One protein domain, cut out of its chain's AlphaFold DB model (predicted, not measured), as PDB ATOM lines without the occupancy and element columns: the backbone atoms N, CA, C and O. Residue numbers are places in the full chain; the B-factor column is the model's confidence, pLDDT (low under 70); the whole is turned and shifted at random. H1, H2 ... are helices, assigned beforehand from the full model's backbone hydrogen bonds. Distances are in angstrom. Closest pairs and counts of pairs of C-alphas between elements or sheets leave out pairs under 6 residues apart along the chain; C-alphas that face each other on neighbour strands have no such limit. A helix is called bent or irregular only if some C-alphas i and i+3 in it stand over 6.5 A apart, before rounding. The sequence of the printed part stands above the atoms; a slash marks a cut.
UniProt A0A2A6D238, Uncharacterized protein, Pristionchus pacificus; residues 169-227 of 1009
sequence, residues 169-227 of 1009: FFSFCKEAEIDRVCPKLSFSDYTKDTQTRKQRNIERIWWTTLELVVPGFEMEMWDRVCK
ATOM      1  N   PHE A 169     484.399 616.873 463.593       81.25
ATOM      2  CA  PHE A 169     485.171 618.068 463.932       81.25
ATOM      3  C   PHE A 169     484.678 619.321 463.194       81.25
ATOM      4  O   PHE A 169     484.542 620.383 463.800       81.25
ATOM      5  N   PHE A 170     484.355 619.218 461.901       78.81
ATOM      6  CA  PHE A 170     483.789 620.352 461.169       78.81
ATOM      7  C   PHE A 170     482.367 620.681 461.603       78.81
ATOM      8  O   PHE A 170     482.022 621.858 461.654       78.81
ATOM      9  N   SER A 171     481.568 619.675 461.971       80.38
ATOM     10  CA  SER A 171     480.257 619.909 462.577       80.38
ATOM     11  C   SER A 171     480.391 620.664 463.900       80.38
ATOM     12  O   SER A 171     479.682 621.639 464.107       80.38
ATOM     13  N   PHE A 172     481.342 620.270 464.754       85.94
ATOM     14  CA  PHE A 172     481.649 620.969 466.002       85.94
ATOM     15  C   PHE A 172     482.053 622.427 465.756       85.94
ATOM     16  O   PHE A 172     481.475 623.332 466.347       85.94
ATOM     17  N   CYS A 173     482.995 622.673 464.840       82.00
ATOM     18  CA  CYS A 173     483.445 624.034 464.539       82.00
ATOM     19  C   CYS A 173     482.329 624.900 463.941       82.00
ATOM     20  O   CYS A 173     482.269 626.095 464.217       82.00
ATOM     21  N   LYS A 174     481.437 624.301 463.141       78.88
ATOM     22  CA  LYS A 174     480.284 624.990 462.559       78.88
ATOM     23  C   LYS A 174     479.283 625.419 463.631       78.88
ATOM     24  O   LYS A 174     478.856 626.567 463.605       78.88
ATOM     25  N   GLU A 175     478.950 624.531 464.567       82.12
ATOM     26  CA  GLU A 175     478.073 624.855 465.706       82.12
ATOM     27  C   GLU A 175     478.725 625.856 466.674       82.12
ATOM     28  O   GLU A 175     478.040 626.678 467.270       82.12
ATOM     29  N   ALA A 176     480.058 625.848 466.783       76.69
ATOM     30  CA  ALA A 176     480.828 626.833 467.547       76.69
ATOM     31  C   ALA A 176     481.036 628.182 466.816       76.69
ATOM     32  O   ALA A 176     481.731 629.057 467.334       76.69
ATOM     33  N   GLU A 177     480.484 628.357 465.607       80.94
ATOM     34  CA  GLU A 177     480.667 629.545 464.755       80.94
ATOM     35  C   GLU A 177     482.151 629.889 464.474       80.94
ATOM     36  O   GLU A 177     482.583 631.052 464.487       80.94
ATOM     37  N   ILE A 178     482.966 628.859 464.228       78.00
ATOM     38  CA  ILE A 178     484.386 628.976 463.875       78.00
ATOM     39  C   ILE A 178     484.575 628.541 462.418       78.00
ATOM     40  O   ILE A 178     484.445 627.367 462.071       78.00
ATOM     41  N   ASP A 179     484.897 629.500 461.547       67.69
ATOM     42  CA  ASP A 179     485.034 629.299 460.107       67.69
ATOM     43  C   ASP A 179     486.480 628.965 459.672       67.69
ATOM     44  O   ASP A 179     487.447 629.098 460.423       67.69
ATOM     45  N   ARG A 180     486.652 628.510 458.421       66.19
ATOM     46  CA  ARG A 180     487.961 628.373 457.731       66.19
ATOM     47  C   ARG A 180     489.002 627.469 458.421       66.19
ATOM     48  O   ARG A 180     490.212 627.714 458.362       66.19
ATOM     49  N   VAL A 181     488.537 626.385 459.037       68.12
ATOM     50  CA  VAL A 181     489.367 625.445 459.816       68.12
ATOM     51  C   VAL A 181     490.062 624.374 458.958       68.12
ATOM     52  O   VAL A 181     490.978 623.704 459.425       68.12
ATOM     53  N   CYS A 182     489.681 624.223 457.684       63.22
ATOM     54  CA  CYS A 182     490.241 623.204 456.789       63.22
ATOM     55  C   CYS A 182     491.706 623.485 456.386       63.22
ATOM     56  O   CYS A 182     492.040 624.628 456.048       63.22
ATOM     57  N   PRO A 183     492.582 622.463 456.359       60.09
ATOM     58  CA  PRO A 183     493.900 622.559 455.743       60.09
ATOM     59  C   PRO A 183     493.807 622.270 454.238       60.09
ATOM     60  O   PRO A 183     493.210 621.273 453.832       60.09
ATOM     61  N   LYS A 184     494.403 623.141 453.418       58.09
ATOM     62  CA  LYS A 184     494.603 622.928 451.970       58.09
ATOM     63  C   LYS A 184     496.073 622.929 451.560       58.09
ATOM     64  O   LYS A 184     496.436 622.264 450.601       58.09
ATOM     65  N   LEU A 185     496.896 623.656 452.314       58.50
ATOM     66  CA  LEU A 185     498.340 623.776 452.153       58.50
ATOM     67  C   LEU A 185     499.020 623.475 453.496       58.50
ATOM     68  O   LEU A 185     498.366 623.493 454.548       58.50
ATOM     69  N   SER A 186     500.328 623.216 453.468       67.81
ATOM     70  CA  SER A 186     501.137 623.174 454.689       67.81
ATOM     71  C   SER A 186     501.103 624.536 455.390       67.81
ATOM     72  O   SER A 186     501.003 625.577 454.739       67.81
ATOM     73  N   PHE A 187     501.203 624.558 456.725       65.69
ATOM     74  CA  PHE A 187     501.128 625.804 457.496       65.69
ATOM     75  C   PHE A 187     502.177 626.842 457.052       65.69
ATOM     76  O   PHE A 187     501.877 628.034 456.986       65.69
ATOM     77  N   SER A 188     503.377 626.374 456.692       64.50
ATOM     78  CA  SER A 188     504.497 627.183 456.192       64.50
ATOM     79  C   SER A 188     504.191 627.936 454.900       64.50
ATOM     80  O   SER A 188     504.773 628.992 454.669       64.50
ATOM     81  N   ASP A 189     503.269 627.414 454.095       63.75
ATOM     82  CA  ASP A 189     503.043 627.867 452.722       63.75
ATOM     83  C   ASP A 189     501.902 628.895 452.647       63.75
ATOM     84  O   ASP A 189     501.622 629.464 451.596       63.75
ATOM     85  N   TYR A 190     501.248 629.171 453.780       66.75
ATOM     86  CA  TYR A 190     500.249 630.226 453.894       66.75
ATOM     87  C   TYR A 190     500.879 631.615 454.053       66.75
ATOM     88  O   TYR A 190     501.912 631.794 454.697       66.75
ATOM     89  N   THR A 191     500.176 632.642 453.566       66.38
ATOM     90  CA  THR A 191     500.509 634.042 453.872       66.38
ATOM     91  C   THR A 191     500.465 634.301 455.383       66.38
ATOM     92  O   THR A 191     499.662 633.698 456.103       66.38
ATOM     93  N   LYS A 192     501.290 635.234 455.883       61.78
ATOM     94  CA  LYS A 192     501.386 635.558 457.325       61.78
ATOM     95  C   LYS A 192     500.032 635.899 457.960       61.78
ATOM     96  O   LYS A 192     499.748 635.486 459.085       61.78
ATOM     97  N   ASP A 193     499.164 636.586 457.222       55.56
ATOM     98  CA  ASP A 193     497.817 636.929 457.687       55.56
ATOM     99  C   ASP A 193     496.929 635.691 457.844       55.56
ATOM    100  O   ASP A 193     496.130 635.595 458.781       55.56
ATOM    101  N   THR A 194     497.095 634.707 456.960       63.88
ATOM    102  CA  THR A 194     496.363 633.438 457.000       63.88
ATOM    103  C   THR A 194     496.899 632.520 458.098       63.88
ATOM    104  O   THR A 194     496.098 631.911 458.808       63.88
ATOM    105  N   GLN A 195     498.216 632.491 458.325       70.69
ATOM    106  CA  GLN A 195     498.835 631.810 459.473       70.69
ATOM    107  C   GLN A 195     498.299 632.368 460.800       70.69
ATOM    108  O   GLN A 195     497.799 631.620 461.639       70.69
ATOM    109  N   THR A 196     498.288 633.697 460.940       65.12
ATOM    110  CA  THR A 196     497.766 634.395 462.130       65.12
ATOM    111  C   THR A 196     496.263 634.160 462.321       65.12
ATOM    112  O   THR A 196     495.758 634.091 463.443       65.12
ATOM    113  N   ARG A 197     495.497 634.036 461.230       69.00
ATOM    114  CA  ARG A 197     494.068 633.687 461.289       69.00
ATOM    115  C   ARG A 197     493.859 632.243 461.748       69.00
ATOM    116  O   ARG A 197     493.015 632.009 462.605       69.00
ATOM    117  N   LYS A 198     494.649 631.292 461.241       74.94
ATOM    118  CA  LYS A 198     494.583 629.885 461.665       74.94
ATOM    119  C   LYS A 198     494.979 629.704 463.133       74.94
ATOM    120  O   LYS A 198     494.310 628.948 463.830       74.94
ATOM    121  N   GLN A 199     495.972 630.451 463.622       72.44
ATOM    122  CA  GLN A 199     496.322 630.478 465.046       72.44
ATOM    123  C   GLN A 199     495.146 630.952 465.920       72.44
ATOM    124  O   GLN A 199     494.768 630.295 466.883       72.44
ATOM    125  N   ARG A 200     494.496 632.060 465.554       69.62
ATOM    126  CA  ARG A 200     493.338 632.558 466.317       69.62
ATOM    127  C   ARG A 200     492.155 631.593 466.290       69.62
ATOM    128  O   ARG A 200     491.455 631.444 467.287       69.62
ATOM    129  N   ASN A 201     491.931 630.916 465.165       77.06
ATOM    130  CA  ASN A 201     490.850 629.942 465.063       77.06
ATOM    131  C   ASN A 201     491.121 628.706 465.929       77.06
ATOM    132  O   ASN A 201     490.186 628.212 466.553       77.06
ATOM    133  N   ILE A 202     492.375 628.244 466.034       78.94
ATOM    134  CA  ILE A 202     492.694 627.128 466.931       78.94
ATOM    135  C   ILE A 202     492.538 627.530 468.404       78.94
ATOM    136  O   ILE A 202     491.948 626.770 469.164       78.94
ATOM    137  N   GLU A 203     492.953 628.740 468.797       74.69
ATOM    138  CA  GLU A 203     492.738 629.267 470.158       74.69
ATOM    139  C   GLU A 203     491.246 629.293 470.527       74.69
ATOM    140  O   GLU A 203     490.870 628.846 471.610       74.69
ATOM    141  N   ARG A 204     490.378 629.727 469.602       77.00
ATOM    142  CA  ARG A 204     488.918 629.704 469.801       77.00
ATOM    143  C   ARG A 204     488.376 628.284 469.970       77.00
ATOM    144  O   ARG A 204     487.578 628.057 470.869       77.00
ATOM    145  N   ILE A 205     488.830 627.332 469.151       83.19
ATOM    146  CA  ILE A 205     488.402 625.923 469.236       83.19
ATOM    147  C   ILE A 205     488.762 625.329 470.596       83.19
ATOM    148  O   ILE A 205     487.930 624.669 471.221       83.19
ATOM    149  N   TRP A 206     489.982 625.581 471.072       80.38
ATOM    150  CA  TRP A 206     490.425 625.137 472.392       80.38
ATOM    151  C   TRP A 206     489.589 625.744 473.512       80.38
ATOM    152  O   TRP A 206     489.159 625.016 474.404       80.38
ATOM    153  N   TRP A 207     489.316 627.048 473.445       80.00
ATOM    154  CA  TRP A 207     488.533 627.729 474.471       80.00
ATOM    155  C   TRP A 207     487.098 627.209 474.543       80.00
ATOM    156  O   TRP A 207     486.646 626.809 475.611       80.00
ATOM    157  N   THR A 208     486.425 627.086 473.395       83.75
ATOM    158  CA  THR A 208     485.075 626.510 473.324       83.75
ATOM    159  C   THR A 208     485.051 625.062 473.810       83.75
ATOM    160  O   THR A 208     484.109 624.634 474.468       83.75
ATOM    161  N   THR A 209     486.106 624.289 473.542       83.81
ATOM    162  CA  THR A 209     486.211 622.921 474.064       83.81
ATOM    163  C   THR A 209     486.345 622.921 475.589       83.81
ATOM    164  O   THR A 209     485.702 622.115 476.254       83.81
ATOM    165  N   LEU A 210     487.130 623.831 476.167       80.56
ATOM    166  CA  LEU A 210     487.274 623.939 477.619       80.56
ATOM    167  C   LEU A 210     485.984 624.382 478.312       80.56
ATOM    168  O   LEU A 210     485.656 623.806 479.346       80.56
ATOM    169  N   GLU A 211     485.231 625.314 477.726       81.38
ATOM    170  CA  GLU A 211     483.904 625.722 478.219       81.38
ATOM    171  C   GLU A 211     482.929 624.537 478.279       81.38
ATOM    172  O   GLU A 211     482.104 624.443 479.186       81.38
ATOM    173  N   LEU A 212     483.044 623.592 477.341       83.06
ATOM    174  CA  LEU A 212     482.205 622.393 477.310       83.06
ATOM    175  C   LEU A 212     482.690 621.294 478.265       83.06
ATOM    176  O   LEU A 212     481.872 620.549 478.806       83.06
ATOM    177  N   VAL A 213     484.005 621.160 478.450       78.31
ATOM    178  CA  VAL A 213     484.609 620.069 479.235       78.31
ATOM    179  C   VAL A 213     484.705 620.418 480.722       78.31
ATOM    180  O   VAL A 213     484.481 619.545 481.562       78.31
ATOM    181  N   VAL A 214     485.028 621.668 481.067       80.38
ATOM    182  CA  VAL A 214     485.186 622.140 482.454       80.38
ATOM    183  C   VAL A 214     484.553 623.534 482.636       80.38
ATOM    184  O   VAL A 214     485.264 624.513 482.885       80.38
ATOM    185  N   PRO A 215     483.216 623.641 482.529       78.12
ATOM    186  CA  PRO A 215     482.517 624.920 482.611       78.12
ATOM    187  C   PRO A 215     482.771 625.630 483.949       78.12
ATOM    188  O   PRO A 215     482.626 625.037 485.023       78.12
ATOM    189  N   GLY A 216     483.132 626.909 483.888       74.00
ATOM    190  CA  GLY A 216     483.447 627.780 485.025       74.00
ATOM    191  C   GLY A 216     484.879 627.677 485.566       74.00
ATOM    192  O   GLY A 216     485.249 628.467 486.436       74.00
ATOM    193  N   PHE A 217     485.687 626.734 485.071       75.44
ATOM    194  CA  PHE A 217     487.095 626.563 485.455       75.44
ATOM    195  C   PHE A 217     488.022 626.505 484.233       75.44
ATOM    196  O   PHE A 217     489.131 625.973 484.305       75.44
ATOM    197  N   GLU A 218     487.593 627.073 483.109       80.75
ATOM    198  CA  GLU A 218     488.270 627.018 481.813       80.75
ATOM    199  C   GLU A 218     489.681 627.594 481.897       80.75
ATOM    200  O   GLU A 218     490.626 626.977 481.416       80.75
ATOM    201  N   MET A 219     489.848 628.736 482.576       68.44
ATOM    202  CA  MET A 219     491.164 629.342 482.796       68.44
ATOM    203  C   MET A 219     492.082 628.466 483.650       68.44
ATOM    204  O   MET A 219     493.272 628.386 483.363       68.44
ATOM    205  N   GLU A 220     491.554 627.810 484.685       73.25
ATOM    206  CA  GLU A 220     492.364 626.952 485.555       73.25
ATOM    207  C   GLU A 220     492.752 625.656 484.834       73.25
ATOM    208  O   GLU A 220     493.885 625.192 484.955       73.25
ATOM    209  N   MET A 221     491.838 625.090 484.041       71.25
ATOM    210  CA  MET A 221     492.113 623.918 483.219       71.25
ATOM    211  C   MET A 221     493.076 624.247 482.075       71.25
ATOM    212  O   MET A 221     494.001 623.478 481.840       71.25
ATOM    213  N   TRP A 222     492.924 625.394 481.410       73.06
ATOM    214  CA  TRP A 222     493.878 625.879 480.409       73.06
ATOM    215  C   TRP A 222     495.271 626.036 481.008       73.06
ATOM    216  O   TRP A 222     496.236 625.499 480.476       73.06
ATOM    217  N   ASP A 223     495.370 626.691 482.164       67.38
ATOM    218  CA  ASP A 223     496.631 626.864 482.874       67.38
ATOM    219  C   ASP A 223     497.212 625.508 483.304       67.38
ATOM    220  O   ASP A 223     498.403 625.288 483.138       67.38
ATOM    221  N   ARG A 224     496.400 624.536 483.745       66.12
ATOM    222  CA  ARG A 224     496.851 623.163 484.064       66.12
ATOM    223  C   ARG A 224     497.317 622.367 482.840       66.12
ATOM    224  O   ARG A 224     498.327 621.674 482.939       66.12
ATOM    225  N   VAL A 225     496.615 622.466 481.710       62.62
ATOM    226  CA  VAL A 225     496.964 621.810 480.434       62.62
ATOM    227  C   VAL A 225     498.224 622.430 479.828       62.62
ATOM    228  O   VAL A 225     499.056 621.720 479.272       62.62
ATOM    229  N   CYS A 226     498.414 623.741 479.985       58.50
ATOM    230  CA  CYS A 226     499.661 624.413 479.629       58.50
ATOM    231  C   CYS A 226     500.787 624.124 480.645       58.50
ATOM    232  O   CYS A 226     501.942 624.025 480.245       58.50
ATOM    233  N   LYS A 227     500.476 623.920 481.936       50.62
ATOM    234  CA  LYS A 227     501.438 623.597 483.013       50.62
ATOM    235  C   LYS A 227     501.972 622.164 482.978       50.62
ATOM    236  O   LYS A 227     503.081 621.942 483.455       50.62
TER     237      LYS A 227
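Overview. This is residues 169 to 227 of the 1009 residues of an uncharacterized protein of Pristionchus pacificus (UniProt A0A2A6D238). One long helix, H2, makes the length of this domain; a short helix, H1, crosses near it on one side, and H3 turns off from its last end on the opposite side, so that the three make a loose, flat frame with few contacts. Between H1 and H2 a long loop, residues 176 to 191, leads away from H1 to the end of H2 where that helix begins. The printed part has 59 residues with three named helices, in the order H1, H2, H3, and no named strand; the class is all helix. The whole is loose, with a radius of gyration of the C-alphas of 13.2 A, and its C-alphas span 36 by 27 by 14 A.

Arrangement. Start at the first printed residue with H1, residues 169 to 175, and look from it to H2, residues 192 to 213. The two are close but not clearly touching, with 1 pair of C-alphas within 8 A: those of Cys 173 and Ile 205, 7.1 A apart. Their lines are about perpendicular, at 81 degrees. Go on to H3, residues 218 to 227, which touches H2; the closest C-alphas of the two are those of Leu 210 and Glu 218, 5.3 A apart. H2 touches H3 with residues 207 to 211 alone. Their lines stand at a steep tilt of 66 degrees, and they run opposite ways. H1 and H3 are apart. In H1, H2 and H3 every pair of O i and N i+4 is within hydrogen-bond range.

Along the chain. Find C-alpha 169 at (485.171, 618.068, 463.932), where H1 begins; from there it runs 10.0 A to the C-alpha of Glu 175. Pass along the link and find C-alpha 192 at (501.386, 635.558, 457.325), where H2 begins; it is the longest helix, 22 residues and 31.6 A from first to last C-alpha, and is not bent. Then look for Glu 218, where H3 begins; it runs 13.7 A to C-alpha 227 at (501.438, 623.597, 483.013).

Size, cuts and confidence. The two C-alphas farthest apart are those of Asp 189, in the link before H2, and Gly 216, in the link after it, 37.8 A from each other. The link from H1 to H2 is long, with 16 residues, and the link from H2 to H3 is tight, with 4. The printed part has no cut. Read the B-factor column for the model's confidence: the mean pLDDT of the printed part is 72.3, and 25 residues are under 70, among them residues 179 to 194 and residues 223 to 227.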